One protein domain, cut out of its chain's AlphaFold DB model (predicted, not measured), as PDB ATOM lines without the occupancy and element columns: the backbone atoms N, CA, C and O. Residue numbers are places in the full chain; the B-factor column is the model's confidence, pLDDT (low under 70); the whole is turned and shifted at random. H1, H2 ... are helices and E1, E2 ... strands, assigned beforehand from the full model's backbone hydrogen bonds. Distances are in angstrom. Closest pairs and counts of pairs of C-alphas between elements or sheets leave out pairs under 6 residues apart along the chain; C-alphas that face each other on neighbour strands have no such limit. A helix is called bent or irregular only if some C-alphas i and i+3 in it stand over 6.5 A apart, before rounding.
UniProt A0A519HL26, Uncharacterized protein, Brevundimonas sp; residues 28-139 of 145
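Overview. This is residues 28 to 139 of the 145 residues of an uncharacterized protein of Brevundimonas sp (UniProt A0A519HL26). A strongly twisted sheet of four strands, E1 to E4, curls round the helix H2, while the short helices H3 and H4 are on the sheet's opposite face, beside its strands. H1 and the link after it make an arm at one end of the long axis; its tip, residues 70 to 76, sticks out free. The printed part has 112 residues, with four named strands and four named helices in the order E1 E2 E3 H1 H2 E4 H3 H4. The sheet's order is E1 - E2 - E3 - E4, all antiparallel, and the class is mixed, helices and strands. The whole is compact, with a radius of gyration of the C-alphas of 14.6 A, yet only just elongated, with spans of 51 by 26 by 23 A.

Arrangement. E1, residues 33 to 37, E2, residues 40 to 46, and E3, residues 52 to 57, form a meander, each strand the antiparallel neighbour of the one before. E1 and E2 are a hairpin, with N 35 and O 42 at 2.9 A; E2 and E3 are another, with N 45 and O 54 at 2.8 A. E4, residues 113 to 119, is an edge strand beside E3, with N 53 and O 116 at 2.8 A. The sheet curls round H2, residues 83 to 97; the closest C-alphas of E1 and H2 are those of Val 37 and Ile 86, 5.9 A apart. H3, residues 126 to 132, is on the opposite face, over none of the strands, at a height over the sheet of 8.5 A. H4, residues 134 to 138, is on the same face as H3; its closest C-alpha pair with E1 is Leu 137 and Ala 33, 4.5 A. H1, residues 59 to 72, only grazes the sheet with residues 59 to 62 and is apart from H2. Every O i to N i+4 pair is within hydrogen-bond range in H3 and H4, against 9 of 10 in H1 and 9 of 11 in H2.

Along the chain. E1 begins at C-alpha 33 (201.214, 156.339, 121.258). E2 is 19.3 A long, E4 20.3 A and H1 19.8 A. H2 is 22.3 A long and irregular, with C-alphas 93 and 96 7.1 A apart. H4 ends at C-alpha 138 (202.161, 160.552, 119.713).

Size, cuts and confidence. The two C-alphas farthest apart, those of Leu 73 and Gly 123, are 50.7 A apart. The printed part has no cut. The link from H2 to E4 is long, 15 residues; within it residues 100 to 101 and 105 to 106 pair antiparallel with E4. Mean pLDDT of the printed part is 83.0, and residues 28 to 29, 59 to 81 and 108 to 111 are under 70.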
ATOM      1  N   ASN A  28     211.428 145.927 116.210       69.38
ATOM      2  CA  ASN A  28     211.827 147.315 115.911       69.38
ATOM      3  C   ASN A  28     210.630 148.258 115.678       69.38
ATOM      4  O   ASN A  28     210.743 149.273 114.987       69.38
ATOM      5  N   ASN A  29     209.454 147.926 116.211       64.62
ATOM      6  CA  ASN A  29     208.291 148.786 116.067       64.62
ATOM      7  C   ASN A  29     208.509 150.056 116.901       64.62
ATOM      8  O   ASN A  29     208.730 150.002 118.105       64.62
ATOM      9  N   ASN A  30     208.442 151.220 116.260       76.44
ATOM     10  CA  ASN A  30     208.489 152.509 116.952       76.44
ATOM     11  C   ASN A  30     207.209 152.727 117.762       76.44
ATOM     12  O   ASN A  30     206.146 152.331 117.286       76.44
ATOM     13  N   ALA A  31     207.286 153.441 118.891       85.94
ATOM     14  CA  ALA A  31     206.136 153.766 119.742       85.94
ATOM     15  C   ALA A  31     204.942 154.258 118.914       85.94
ATOM     16  O   ALA A  31     205.119 155.082 118.012       85.94
ATOM     17  N   GLN A  32     203.744 153.734 119.174       93.19
ATOM     18  CA  GLN A  32     202.541 154.127 118.431       93.19
ATOM     19  C   GLN A  32     201.700 155.166 119.168       93.19
ATOM     20  O   GLN A  32     200.880 155.823 118.541       93.19
ATOM     21  N   ALA A  33     201.909 155.335 120.471       94.75
ATOM     22  CA  ALA A  33     201.214 156.339 121.258       94.75
ATOM     23  C   ALA A  33     202.093 156.873 122.385       94.75
ATOM     24  O   ALA A  33     203.078 156.243 122.780       94.75
ATOM     25  N   GLN A  34     201.687 158.015 122.935       94.50
ATOM     26  CA  GLN A  34     202.243 158.558 124.158       94.50
ATOM     27  C   GLN A  34     201.120 158.855 125.153       94.50
ATOM     28  O   GLN A  34     200.197 159.611 124.860       94.50
ATOM     29  N   ILE A  35     201.214 158.279 126.349       93.56
ATOM     30  CA  ILE A  35     200.255 158.493 127.436       93.56
ATOM     31  C   ILE A  35     200.872 159.354 128.533       93.56
ATOM     32  O   ILE A  35     202.088 159.360 128.732       93.56
ATOM     33  N   ASP A  36     200.026 160.093 129.246       91.12
ATOM     34  CA  ASP A  36     200.427 160.803 130.454       91.12
ATOM     35  C   ASP A  36     200.179 159.935 131.693       91.12
ATOM     36  O   ASP A  36     199.084 159.406 131.890       91.12
ATOM     37  N   VAL A  37     201.207 159.785 132.520       89.44
ATOM     38  CA  VAL A  37     201.192 159.032 133.771       89.44
ATOM     39  C   VAL A  37     201.698 159.942 134.882       89.44
ATOM     40  O   VAL A  37     202.907 160.080 135.093       89.44
ATOM     41  N   ALA A  38     200.763 160.585 135.582       85.94
ATOM     42  CA  ALA A  38     201.052 161.543 136.650       85.94
ATOM     43  C   ALA A  38     202.042 162.649 136.212       85.94
ATOM     44  O   ALA A  38     203.053 162.892 136.870       85.94
ATOM     45  N   GLY A  39     201.797 163.283 135.059       82.31
ATOM     46  CA  GLY A  39     202.660 164.332 134.500       82.31
ATOM     47  C   GLY A  39     203.913 163.803 133.793       82.31
ATOM     48  O   GLY A  39     204.852 164.557 133.497       82.31
ATOM     49  N   ARG A  40     203.974 162.491 133.535       83.19
ATOM     50  CA  ARG A  40     205.071 161.850 132.805       83.19
ATOM     51  C   ARG A  40     204.589 161.230 131.514       83.19
ATOM     52  O   ARG A  40     203.707 160.384 131.507       83.19
ATOM     53  N   LYS A  41     205.241 161.608 130.422       86.94
ATOM     54  CA  LYS A  41     205.012 161.017 129.114       86.94
ATOM     55  C   LYS A  41     205.686 159.651 129.012       86.94
ATOM     56  O   LYS A  41     206.916 159.549 129.092       86.94
ATOM     57  N   MET A  42     204.875 158.619 128.824       90.81
ATOM     58  CA  MET A  42     205.319 157.253 128.571       90.81
ATOM     59  C   MET A  42     204.908 156.846 127.167       90.81
ATOM     60  O   MET A  42     203.796 157.125 126.722       90.81
ATOM     61  N   ASN A  43     205.826 156.200 126.470       93.06
ATOM     62  CA  ASN A  43     205.580 155.684 125.141       93.06
ATOM     63  C   ASN A  43     204.866 154.333 125.256       93.06
ATOM     64  O   ASN A  43     205.102 153.584 126.206       93.06
ATOM     65  N   VAL A  44     204.003 154.034 124.290       94.56
ATOM     66  CA  VAL A  44     203.218 152.799 124.246       94.56
ATOM     67  C   VAL A  44     203.433 152.094 122.914       94.56
ATOM     68  O   VAL A  44     203.371 152.706 121.842       94.56
ATOM     69  N   TRP A  45     203.655 150.788 122.996       94.94
ATOM     70  CA  TRP A  45     203.833 149.886 121.872       94.94
ATOM     71  C   TRP A  45     202.827 148.748 121.968       94.94
ATOM     72  O   TRP A  45     202.705 148.104 123.002       94.94
ATOM     73  N   SER A  46     202.144 148.465 120.873       95.12
ATOM     74  CA  SER A  46     201.338 147.264 120.699       95.12
ATOM     75  C   SER A  46     202.227 146.093 120.293       95.12
ATOM     76  O   SER A  46     203.071 146.219 119.398       95.12
ATOM     77  N   HIS A  47     202.051 144.954 120.960       94.62
ATOM     78  CA  HIS A  47     202.753 143.735 120.589       94.62
ATOM     79  C   HIS A  47     202.257 143.239 119.218       94.62
ATOM     80  O   HIS A  47     201.080 143.411 118.881       94.62
ATOM     81  N   PRO A  48     203.128 142.654 118.374       90.75
ATOM     82  CA  PRO A  48     202.731 142.272 117.027       90.75
ATOM     83  C   PRO A  48     201.695 141.144 116.958       90.75
ATOM     84  O   PRO A  48     200.866 141.152 116.046       90.75
ATOM     85  N   THR A  49     201.752 140.191 117.886       90.38
ATOM     86  CA  THR A  49     200.895 138.991 117.906       90.38
ATOM     87  C   THR A  49     200.023 138.917 119.155       90.38
ATOM     88  O   THR A  49     198.818 138.710 119.059       90.38
ATOM     89  N   ASP A  50     200.633 139.094 120.321       93.69
ATOM     90  CA  ASP A  50     199.969 139.045 121.619       93.69
ATOM     91  C   ASP A  50     199.078 140.272 121.874       93.69
ATOM     92  O   ASP A  50     199.338 141.379 121.401       93.69
ATOM     93  N   GLN A  51     198.038 140.089 122.689       95.38
ATOM     94  CA  GLN A  51     197.181 141.175 123.171       95.38
ATOM     95  C   GLN A  51     197.823 141.880 124.372       95.38
ATOM     96  O   GLN A  51     197.281 141.898 125.479       95.38
ATOM     97  N   THR A  52     199.014 142.437 124.160       96.12
ATOM     98  CA  THR A  52     199.761 143.166 125.186       96.12
ATOM     99  C   THR A  52     200.271 144.509 124.676       96.12
ATOM    100  O   THR A  52     200.584 144.695 123.497       96.12
ATOM    101  N   LEU A  53     200.358 145.469 125.592       95.81
ATOM    102  CA  LEU A  53     201.000 146.759 125.393       95.81
ATOM    103  C   LEU A  53     202.288 146.801 126.202       95.81
ATOM    104  O   LEU A  53     202.263 146.489 127.387       95.81
ATOM    105  N   LEU A  54     203.377 147.234 125.582       94.19
ATOM    106  CA  LEU A  54     204.591 147.641 126.275       94.19
ATOM    107  C   LEU A  54     204.501 149.142 126.545       94.19
ATOM    108  O   LEU A  54     204.179 149.925 125.651       94.19
ATOM    109  N   ILE A  55     204.789 149.539 127.776       93.12
ATOM    110  CA  ILE A  55     204.792 150.916 128.251       93.12
ATOM    111  C   ILE A  55     206.193 151.207 128.775       93.12
ATOM    112  O   ILE A  55     206.661 150.570 129.717       93.12
ATOM    113  N   VAL A  56     206.877 152.172 128.165       88.31
ATOM    114  CA  VAL A  56     208.265 152.510 128.520       88.31
ATOM    115  C   VAL A  56     208.379 153.995 128.796       88.31
ATOM    116  O   VAL A  56     207.789 154.831 128.101       88.31
ATOM    117  N   LYS A  57     209.172 154.345 129.808       81.69
ATOM    118  CA  LYS A  57     209.563 155.739 130.029       81.69
ATOM    119  C   LYS A  57     210.294 156.300 128.808       81.69
ATOM    120  O   LYS A  57     211.094 155.626 128.165       81.69
ATOM    121  N   THR A  58     210.060 157.573 128.511       72.31
ATOM    122  CA  THR A  58     210.759 158.253 127.416       72.31
ATOM    123  C   THR A  58     212.240 158.453 127.774       72.31
ATOM    124  O   THR A  58     212.550 159.013 128.826       72.31
ATOM    125  N   VAL A  59     213.152 158.022 126.891       57.38
ATOM    126  CA  VAL A  59     214.613 157.931 127.122       57.38
ATOM    127  C   VAL A  59     215.239 159.239 127.625       57.38
ATOM    128  O   VAL A  59     216.037 159.212 128.554       57.38
ATOM    129  N   GLY A  60     214.826 160.398 127.096       50.53
ATOM    130  CA  GLY A  60     215.359 161.699 127.533       50.53
ATOM    131  C   GLY A  60     215.096 162.020 129.010       50.53
ATOM    132  O   GLY A  60     215.865 162.746 129.632       50.53
ATOM    133  N   ARG A  61     214.041 161.437 129.591       51.53
ATOM    134  CA  ARG A  61     213.725 161.567 131.014       51.53
ATOM    135  C   ARG A  61     214.368 160.455 131.837       51.53
ATOM    136  O   ARG A  61     214.812 160.742 132.928       51.53
ATOM    137  N   ALA A  62     214.526 159.246 131.294       52.53
ATOM    138  CA  ALA A  62     215.255 158.168 131.970       52.53
ATOM    139  C   ALA A  62     216.715 158.557 132.281       52.53
ATOM    140  O   ALA A  62     217.198 158.291 133.377       52.53
ATOM    141  N   THR A  63     217.393 159.254 131.362       52.19
ATOM    142  CA  THR A  63     218.753 159.771 131.598       52.19
ATOM    143  C   THR A  63     218.776 160.920 132.611       52.19
ATOM    144  O   THR A  63     219.682 160.987 133.437       52.19
ATOM    145  N   ALA A  64     217.786 161.820 132.576       55.12
ATOM    146  CA  ALA A  64     217.674 162.918 133.540       55.12
ATOM    147  C   ALA A  64     217.314 162.419 134.951       55.12
ATOM    148  O   ALA A  64     217.883 162.892 135.929       55.12
ATOM    149  N   ASP A  65     216.423 161.434 135.042       54.81
ATOM    150  CA  ASP A  65     216.030 160.749 136.272       54.81
ATOM    151  C   ASP A  65     217.238 160.010 136.869       54.81
ATOM    152  O   ASP A  65     217.532 160.187 138.046       54.81
ATOM    153  N   ALA A  66     218.016 159.284 136.055       56.12
ATOM    154  CA  ALA A  66     219.256 158.640 136.501       56.12
ATOM    155  C   ALA A  66     220.323 159.654 136.967       56.12
ATOM    156  O   ALA A  66     221.037 159.413 137.940       56.12
ATOM    157  N   ALA A  67     220.423 160.815 136.308       58.56
ATOM    158  CA  ALA A  67     221.315 161.895 136.733       58.56
ATOM    159  C   ALA A  67     220.857 162.538 138.059       58.56
ATOM    160  O   ALA A  67     221.690 162.847 138.910       58.56
ATOM    161  N   LEU A  68     219.545 162.698 138.260       56.16
ATOM    162  CA  LEU A  68     218.948 163.177 139.512       56.16
ATOM    163  C   LEU A  68     219.112 162.166 140.658       56.16
ATOM    164  O   LEU A  68     219.426 162.569 141.777       56.16
ATOM    165  N   GLU A  69     218.971 160.867 140.395       54.72
ATOM    166  CA  GLU A  69     219.260 159.800 141.366       54.72
ATOM    167  C   GLU A  69     220.732 159.816 141.789       54.72
ATOM    168  O   GLU A  69     221.041 159.790 142.981       54.72
ATOM    169  N   GLY A  70     221.646 159.934 140.819       56.53
ATOM    170  CA  GLY A  70     223.080 160.048 141.083       56.53
ATOM    171  C   GLY A  70     223.448 161.303 141.880       56.53
ATOM    172  O   GLY A  70     224.363 161.262 142.700       56.53
ATOM    173  N   ALA A  71     222.714 162.404 141.687       56.28
ATOM    174  CA  ALA A  71     222.933 163.663 142.398       56.28
ATOM    175  C   ALA A  71     222.332 163.693 143.817       56.28
ATOM    176  O   ALA A  71     222.809 164.458 144.654       56.28
ATOM    177  N   THR A  72     221.301 162.891 144.107       54.72
ATOM    178  CA  THR A  72     220.552 162.958 145.379       54.72
ATOM    179  C   THR A  72     220.852 161.826 146.367       54.72
ATOM    180  O   THR A  72     220.254 161.832 147.442       54.72
ATOM    181  N   LEU A  73     221.765 160.891 146.044       51.44
ATOM    182  CA  LEU A  73     222.295 159.819 146.919       51.44
ATOM    183  C   LEU A  73     221.322 159.378 148.038       51.44
ATOM    184  O   LEU A  73     221.614 159.500 149.227       51.44
ATOM    185  N   GLY A  74     220.155 158.853 147.651       46.06
ATOM    186  CA  GLY A  74     219.232 158.171 148.568       46.06
ATOM    187  C   GLY A  74     218.037 158.974 149.091       46.06
ATOM    188  O   GLY A  74     217.283 158.441 149.907       46.06
ATOM    189  N   ILE A  75     217.795 160.205 148.631       40.72
ATOM    190  CA  ILE A  75     216.588 160.957 149.011       40.72
ATOM    191  C   ILE A  75     215.455 160.677 148.006       40.72
ATOM    192  O   ILE A  75     215.313 161.357 146.998       40.72
ATOM    193  N   ALA A  76     214.632 159.686 148.358       40.78
ATOM    194  CA  ALA A  76     213.367 159.277 147.739       40.78
ATOM    195  C   ALA A  76     213.436 158.600 146.352       40.78
ATOM    196  O   ALA A  76     213.906 159.148 145.362       40.78
ATOM    197  N   ASP A  77     212.826 157.411 146.306       49.41
ATOM    198  CA  ASP A  77     212.392 156.604 145.155       49.41
ATOM    199  C   ASP A  77     211.351 157.362 144.286       49.41
ATOM    200  O   ASP A  77     210.234 156.908 144.053       49.41
ATOM    201  N   ALA A  78     211.661 158.602 143.890       43.97
ATOM    202  CA  ALA A  78     210.768 159.513 143.167       43.97
ATOM    203  C   ALA A  78     210.691 159.199 141.661       43.97
ATOM    204  O   ALA A  78     209.849 159.733 140.932       43.97
ATOM    205  N   THR A  79     211.572 158.329 141.179       52.53
ATOM    206  CA  THR A  79     211.716 157.973 139.770       52.53
ATOM    207  C   THR A  79     210.937 156.722 139.406       52.53
ATOM    208  O   THR A  79     210.543 156.592 138.242       52.53
ATOM    209  N   ARG A  80     210.629 155.814 140.342       60.44
ATOM    210  CA  ARG A  80     209.762 154.673 140.036       60.44
ATOM    211  C   ARG A  80     208.351 155.165 139.725       60.44
ATOM    212  O   ARG A  80     207.756 155.925 140.491       60.44
ATOM    213  N   PRO A  81     207.810 154.833 138.547       64.38
ATOM    214  CA  PRO A  81     206.456 155.207 138.235       64.38
ATOM    215  C   PRO A  81     205.513 154.343 139.063       64.38
ATOM    216  O   PRO A  81     205.686 153.131 139.151       64.38
ATOM    217  N   ASP A  82     204.543 154.991 139.705       82.06
ATOM    218  CA  ASP A  82     203.508 154.298 140.461       82.06
ATOM    219  C   ASP A  82     202.742 153.384 139.500       82.06
ATOM    220  O   ASP A  82     202.075 153.862 138.578       82.06
ATOM    221  N   VAL A  83     202.860 152.070 139.705       86.31
ATOM    222  CA  VAL A  83     202.203 151.052 138.874       86.31
ATOM    223  C   VAL A  83     200.694 151.288 138.829       86.31
ATOM    224  O   VAL A  83     200.099 151.148 137.767       86.31
ATOM    225  N   ARG A  84     200.084 151.780 139.917       89.81
ATOM    226  CA  ARG A  84     198.651 152.116 139.938       89.81
ATOM    227  C   ARG A  84     198.321 153.296 139.029       89.81
ATOM    228  O   ARG A  84     197.258 153.324 138.412       89.81
ATOM    229  N   ALA A  85     199.216 154.277 138.937       91.06
ATOM    230  CA  ALA A  85     199.055 155.384 138.003       91.06
ATOM    231  C   ALA A  85     199.199 154.900 136.554       91.06
ATOM    232  O   ALA A  85     198.451 155.357 135.690       91.06
ATOM    233  N   ILE A  86     200.111 153.956 136.291       92.81
ATOM    234  CA  ILE A  86     200.250 153.334 134.967       92.81
ATOM    235  C   ILE A  86     198.975 152.557 134.618       92.81
ATOM    236  O   ILE A  86     198.412 152.804 133.554       92.81
ATOM    237  N   ASP A  87     198.474 151.708 135.521       94.69
ATOM    238  CA  ASP A  87     197.212 150.968 135.362       94.69
ATOM    239  C   ASP A  87     196.064 151.899 134.968       94.69
ATOM    240  O   ASP A  87     195.378 151.688 133.964       94.69
ATOM    241  N   ALA A  88     195.880 152.976 135.737       95.38
ATOM    242  CA  ALA A  88     194.820 153.943 135.496       95.38
ATOM    243  C   ALA A  88     194.974 154.642 134.137       95.38
ATOM    244  O   ALA A  88     193.985 154.836 133.426       95.38
ATOM    245  N   SER A  89     196.196 155.016 133.753       95.50
ATOM    246  CA  SER A  89     196.460 155.656 132.462       95.50
ATOM    247  C   SER A  89     196.261 154.704 131.282       95.50
ATOM    248  O   SER A  89     195.683 155.117 130.276       95.50
ATOM    249  N   VAL A  90     196.659 153.433 131.396       97.00
ATOM    250  CA  VAL A  90     196.416 152.417 130.358       97.00
ATOM    251  C   VAL A  90     194.917 152.146 130.217       97.00
ATOM    252  O   VAL A  90     194.398 152.155 129.101       97.00
ATOM    253  N   ALA A  91     194.192 151.990 131.325       97.00
ATOM    254  CA  ALA A  91     192.742 151.809 131.293       97.00
ATOM    255  C   ALA A  91     192.034 152.995 130.613       97.00
ATOM    256  O   ALA A  91     191.170 152.797 129.762       97.00
ATOM    257  N   ARG A  92     192.441 154.235 130.923       96.69
ATOM    258  CA  ARG A  92     191.911 155.446 130.273       96.69
ATOM    259  C   ARG A  92     192.243 155.520 128.787       96.69
ATOM    260  O   ARG A  92     191.411 155.977 128.015       96.69
ATOM    261  N   PHE A  93     193.439 155.090 128.392       97.38
ATOM    262  CA  PHE A  93     193.853 155.049 126.992       97.38
ATOM    263  C   PHE A  93     193.010 154.062 126.169       97.38
ATOM    264  O   PHE A  93     192.665 154.354 125.027       97.38
ATOM    265  N   LEU A  94     192.648 152.921 126.761       97.94
ATOM    266  CA  LEU A  94     191.873 151.862 126.112       97.94
ATOM    267  C   LEU A  94     190.352 152.073 126.149       97.94
ATOM    268  O   LEU A  94     189.645 151.583 125.267       97.94
ATOM    269  N   ALA A  95     189.845 152.818 127.135       97.25
ATOM    270  CA  ALA A  95     188.412 153.033 127.338       97.25
ATOM    271  C   ALA A  95     187.638 153.534 126.096       97.25
ATOM    272  O   ALA A  95     186.543 153.020 125.860       97.25
ATOM    273  N   PRO A  96     188.157 154.463 125.262       97.25
ATOM    274  CA  PRO A  96     187.418 154.981 124.106       97.25
ATOM    275  C   PRO A  96     187.059 153.935 123.046       97.25
ATOM    276  O   PRO A  96     186.099 154.121 122.304       97.25
ATOM    277  N   VAL A  97     187.819 152.841 122.971       96.88
ATOM    278  CA  VAL A  97     187.593 151.738 122.019       96.88
ATOM    279  C   VAL A  97     186.971 150.511 122.693       96.88
ATOM    280  O   VAL A  97     186.901 149.436 122.103       96.88
ATOM    281  N   GLY A  98     186.536 150.658 123.948       96.50
ATOM    282  CA  GLY A  98     185.887 149.602 124.723       96.50
ATOM    283  C   GLY A  98     186.817 148.474 125.174       96.50
ATOM    284  O   GLY A  98     186.327 147.459 125.665       96.50
ATOM    285  N   CYS A  99     188.136 148.618 125.018       97.44
ATOM    286  CA  CYS A  99     189.090 147.620 125.492       97.44
ATOM    287  C   CYS A  99     189.332 147.769 127.003       97.44
ATOM    288  O   CYS A  99     189.334 148.873 127.550       97.44
ATOM    289  N   THR A 100     189.587 146.652 127.678       97.44
ATOM    290  CA  THR A 100     189.910 146.594 129.109       97.44
ATOM    291  C   THR A 100     191.350 146.150 129.312       97.44
ATOM    292  O   THR A 100     191.771 145.162 128.706       97.44
ATOM    293  N   ALA A 101     192.082 146.829 130.193       95.75
ATOM    294  CA  ALA A 101     193.418 146.420 130.615       95.75
ATOM    295  C   ALA A 101     193.352 145.419 131.776       95.75
ATOM    296  O   ALA A 101     192.527 145.558 132.679       95.75
ATOM    297  N   GLN A 102     194.251 144.441 131.764       95.06
ATOM    298  CA  GLN A 102     194.654 143.696 132.953       95.06
ATOM    299  C   GLN A 102     195.674 144.517 133.756       95.06
ATOM    300  O   GLN A 102     196.272 145.441 133.194       95.06
ATOM    301  N   PRO A 103     195.900 144.184 135.041       93.31
ATOM    302  CA  PRO A 103     196.926 144.836 135.842       93.31
ATOM    303  C   PRO A 103     198.293 144.795 135.160       93.31
ATOM    304  O   PRO A 103     198.717 143.767 134.624       93.31
ATOM    305  N   VAL A 104     198.971 145.930 135.195       93.00
ATOM    306  CA  VAL A 104     200.284 146.145 134.614       93.00
ATOM    307  C   VAL A 104     201.327 145.359 135.403       93.00
ATOM    308  O   VAL A 104     201.420 145.451 136.629       93.00
ATOM    309  N   ALA A 105     202.166 144.622 134.684       90.25
ATOM    310  CA  ALA A 105     203.336 143.951 135.224       90.25
ATOM    311  C   ALA A 105     204.606 144.727 134.860       90.25
ATOM    312  O   ALA A 105     204.747 145.226 133.747       90.25
ATOM    313  N   GLN A 106     205.561 144.815 135.781       87.31
ATOM    314  CA  GLN A 106     206.885 145.347 135.468       87.31
ATOM    315  C   GLN A 106     207.697 144.297 134.697       87.31
ATOM    316  O   GLN A 106     207.756 143.135 135.105       87.31
ATOM    317  N   LEU A 107     208.349 144.710 133.609       81.62
ATOM    318  CA  LEU A 107     209.303 143.874 132.886       81.62
ATOM    319  C   LEU A 107     210.718 144.184 133.383       81.62
ATOM    320  O   LEU A 107     211.164 145.324 133.321       81.62
ATOM    321  N   GLY A 108     211.428 143.167 133.875       69.81
ATOM    322  CA  GLY A 108     212.807 143.315 134.341       69.81
ATOM    323  C   GLY A 108     212.973 144.086 135.663       69.81
ATOM    324  O   GLY A 108     212.016 144.479 136.332       69.81
ATOM    325  N   GLY A 109     214.232 144.261 136.075       62.41
ATOM    326  CA  GLY A 109     214.597 144.864 137.364       62.41
ATOM    327  C   GLY A 109     214.752 146.390 137.357       62.41
ATOM    328  O   GLY A 109     214.983 146.966 138.416       62.41
ATOM    329  N   ASP A 110     214.641 147.047 136.201       64.19
ATOM    330  CA  ASP A 110     215.021 148.453 135.996       64.19
ATOM    331  C   ASP A 110     213.863 149.465 136.157       64.19
ATOM    332  O   ASP A 110     214.084 150.668 136.052       64.19
ATOM    333  N   ALA A 111     212.636 149.022 136.471       67.38
ATOM    334  CA  ALA A 111     211.455 149.858 136.766       67.38
ATOM    335  C   ALA A 111     211.134 150.946 135.717       67.38
ATOM    336  O   ALA A 111     210.517 151.981 136.011       67.38
ATOM    337  N   VAL A 112     211.551 150.724 134.471       76.81
ATOM    338  CA  VAL A 112     211.325 151.640 133.342       76.81
ATOM    339  C   VAL A 112     210.392 151.059 132.287       76.81
ATOM    340  O   VAL A 112     209.878 151.823 131.465       76.81
ATOM    341  N   GLN A 113     210.159 149.747 132.324       86.19
ATOM    342  CA  GLN A 113     209.380 148.997 131.347       86.19
ATOM    343  C   GLN A 113     208.256 148.232 132.034       86.19
ATOM    344  O   GLN A 113     208.439 147.578 133.061       86.19
ATOM    345  N   PHE A 114     207.086 148.313 131.429       91.44
ATOM    346  CA  PHE A 114     205.862 147.755 131.960       91.44
ATOM    347  C   PHE A 114     205.074 147.112 130.833       91.44
ATOM    348  O   PHE A 114     205.129 147.571 129.696       91.44
ATOM    349  N   GLU A 115     204.319 146.076 131.150       94.00
ATOM    350  CA  GLU A 115     203.473 145.377 130.203       94.00
ATOM    351  C   GLU A 115     202.050 145.285 130.736       94.00
ATOM    352  O   GLU A 115     201.833 144.920 131.888       94.00
ATOM    353  N   ALA A 116     201.079 145.602 129.888       96.19
ATOM    354  CA  ALA A 116     199.667 145.432 130.186       96.19
ATOM    355  C   ALA A 116     199.041 144.498 129.157       96.19
ATOM    356  O   ALA A 116     199.028 144.811 127.964       96.19
ATOM    357  N   ALA A 117     198.486 143.375 129.604       97.12
ATOM    358  CA  ALA A 117     197.580 142.608 128.760       97.12
ATOM    359  C   ALA A 117     196.258 143.364 128.600       97.12
ATOM    360  O   ALA A 117     195.835 144.096 129.495       97.12
ATOM    361  N   PHE A 118     195.594 143.191 127.465       97.31
ATOM    362  CA  PHE A 118     194.296 143.804 127.218       97.31
ATOM    363  C   PHE A 118     193.338 142.820 126.562       97.31
ATOM    364  O   PHE A 118     193.746 141.859 125.920       97.31
ATOM    365  N   ASN A 119     192.046 143.088 126.705       97.44
ATOM    366  CA  ASN A 119     191.000 142.417 125.953       97.44
ATOM    367  C   ASN A 119     190.136 143.469 125.266       97.44
ATOM    368  O   ASN A 119     189.831 144.502 125.862       97.44
ATOM    369  N   CYS A 120     189.745 143.211 124.025       96.38
ATOM    370  CA  CYS A 120     188.946 144.132 123.227       96.38
ATOM    371  C   CYS A 120     187.643 143.463 122.773       96.38
ATOM    372  O   CYS A 120     187.618 142.242 122.591       96.38
ATOM    373  N   PRO A 121     186.566 144.238 122.550       96.44
ATOM    374  CA  PRO A 121     185.352 143.726 121.931       96.44
ATOM    375  C   PRO A 121     185.630 143.116 120.553       96.44
ATOM    376  O   PRO A 121     186.591 143.475 119.866       96.44
ATOM    377  N   VAL A 122     184.748 142.213 120.123       94.25
ATOM    378  CA  VAL A 122     184.827 141.600 118.791       94.25
ATOM    379  C   VAL A 122     184.825 142.694 117.717       94.25
ATOM    380  O   VAL A 122     184.002 143.604 117.752       94.25
ATOM    381  N   GLY A 123     185.753 142.596 116.764       92.69
ATOM    382  CA  GLY A 123     185.899 143.551 115.659       92.69
ATOM    383  C   GLY A 123     186.870 144.707 115.925       92.69
ATOM    384  O   GLY A 123     187.269 145.377 114.977       92.69
ATOM    385  N   VAL A 124     187.321 144.913 117.167       95.56
ATOM    386  CA  VAL A 124     188.303 145.960 117.491       95.56
ATOM    387  C   VAL A 124     189.725 145.419 117.339       95.56
ATOM    388  O   VAL A 124     190.192 144.606 118.137       95.56
ATOM    389  N   ASN A 125     190.448 145.906 116.328       95.19
ATOM    390  CA  ASN A 125     191.880 145.650 116.170       95.19
ATOM    391  C   ASN A 125     192.686 146.833 116.723       95.19
ATOM    392  O   ASN A 125     193.037 147.759 115.989       95.19
ATOM    393  N   LEU A 126     192.985 146.793 118.028       95.50
ATOM    394  CA  LEU A 126     193.697 147.870 118.724       95.50
ATOM    395  C   LEU A 126     195.022 148.231 118.046       95.50
ATOM    396  O   LEU A 126     195.322 149.408 117.867       95.50
ATOM    397  N   ARG A 127     195.806 147.227 117.639       94.38
ATOM    398  CA  ARG A 127     197.086 147.451 116.960       94.38
ATOM    399  C   ARG A 127     196.879 148.255 115.680       94.38
ATOM    400  O   ARG A 127     197.520 149.286 115.505       94.38
ATOM    401  N   ALA A 128     195.968 147.822 114.810       94.56
ATOM    402  CA  ALA A 128     195.682 148.536 113.568       94.56
ATOM    403  C   ALA A 128     195.218 149.982 113.826       94.56
ATOM    404  O   ALA A 128     195.702 150.897 113.161       94.56
ATOM    405  N   LEU A 129     194.361 150.199 114.832       96.19
ATOM    406  CA  LEU A 129     193.902 151.535 115.230       96.19
ATOM    407  C   LEU A 129     195.054 152.429 115.702       96.19
ATOM    408  O   LEU A 129     195.182 153.563 115.244       96.19
ATOM    409  N   MET A 130     195.927 151.909 116.567       95.94
ATOM    410  CA  MET A 130     197.097 152.644 117.050       95.94
ATOM    411  C   MET A 130     198.054 153.011 115.914       95.94
ATOM    412  O   MET A 130     198.587 154.118 115.896       95.94
ATOM    413  N   PHE A 131     198.262 152.114 114.946       95.00
ATOM    414  CA  PHE A 131     199.081 152.413 113.771       95.00
ATOM    415  C   PHE A 131     198.435 153.470 112.869       95.00
ATOM    416  O   PHE A 131     199.131 154.380 112.423       95.00
ATOM    417  N   ALA A 132     197.123 153.393 112.640       96.50
ATOM    418  CA  ALA A 132     196.395 154.361 111.822       96.50
ATOM    419  C   ALA A 132     196.364 155.767 112.448       96.50
ATOM    420  O   ALA A 132     196.364 156.763 111.730       96.50
ATOM    421  N   GLN A 133     196.357 155.854 113.781       96.94
ATOM    422  CA  GLN A 133     196.241 157.112 114.529       96.94
ATOM    423  C   GLN A 133     197.568 157.585 115.136       96.94
ATOM    424  O   GLN A 133     197.583 158.544 115.912       96.94
ATOM    425  N   LYS A 134     198.686 156.937 114.785       95.19
ATOM    426  CA  LYS A 134     200.002 157.119 115.412       95.19
ATOM    427  C   LYS A 134     200.368 158.585 115.634       95.19
ATOM    428  O   LYS A 134     200.742 158.950 116.741       95.19
ATOM    429  N   ASP A 135     200.251 159.438 114.619       94.94
ATOM    430  CA  ASP A 135     200.707 160.828 114.724       94.94
ATOM    431  C   ASP A 135     199.924 161.636 115.766       94.94
ATOM    432  O   ASP A 135     200.513 162.422 116.506       94.94
ATOM    433  N   GLY A 136     198.607 161.427 115.856       96.06
ATOM    434  CA  GLY A 136     197.774 162.049 116.887       96.06
ATOM    435  C   GLY A 136     198.071 161.474 118.267       96.06
ATOM    436  O   GLY A 136     198.306 162.212 119.224       96.06
ATOM    437  N   LEU A 137     198.165 160.150 118.360       96.31
ATOM    438  CA  LEU A 137     198.464 159.460 119.611       96.31
ATOM    439  C   LEU A 137     199.847 159.820 120.172       96.31
ATOM    440  O   LEU A 137     200.022 159.911 121.384       96.31
ATOM    441  N   MET A 138     200.833 160.076 119.311       93.31
ATOM    442  CA  MET A 138     202.161 160.552 119.713       93.31
ATOM    443  C   MET A 138     202.149 162.001 120.218       93.31
ATOM    444  O   MET A 138     203.031 162.376 120.988       93.31
ATOM    445  N   ARG A 139     201.141 162.805 119.852       92.62
ATOM    446  CA  ARG A 139     200.875 164.123 120.458       92.62
ATOM    447  C   ARG A 139     200.049 164.033 121.749       92.62
ATOM    448  O   ARG A 139     199.809 165.054 122.388       92.62
TER     449      ARG A 139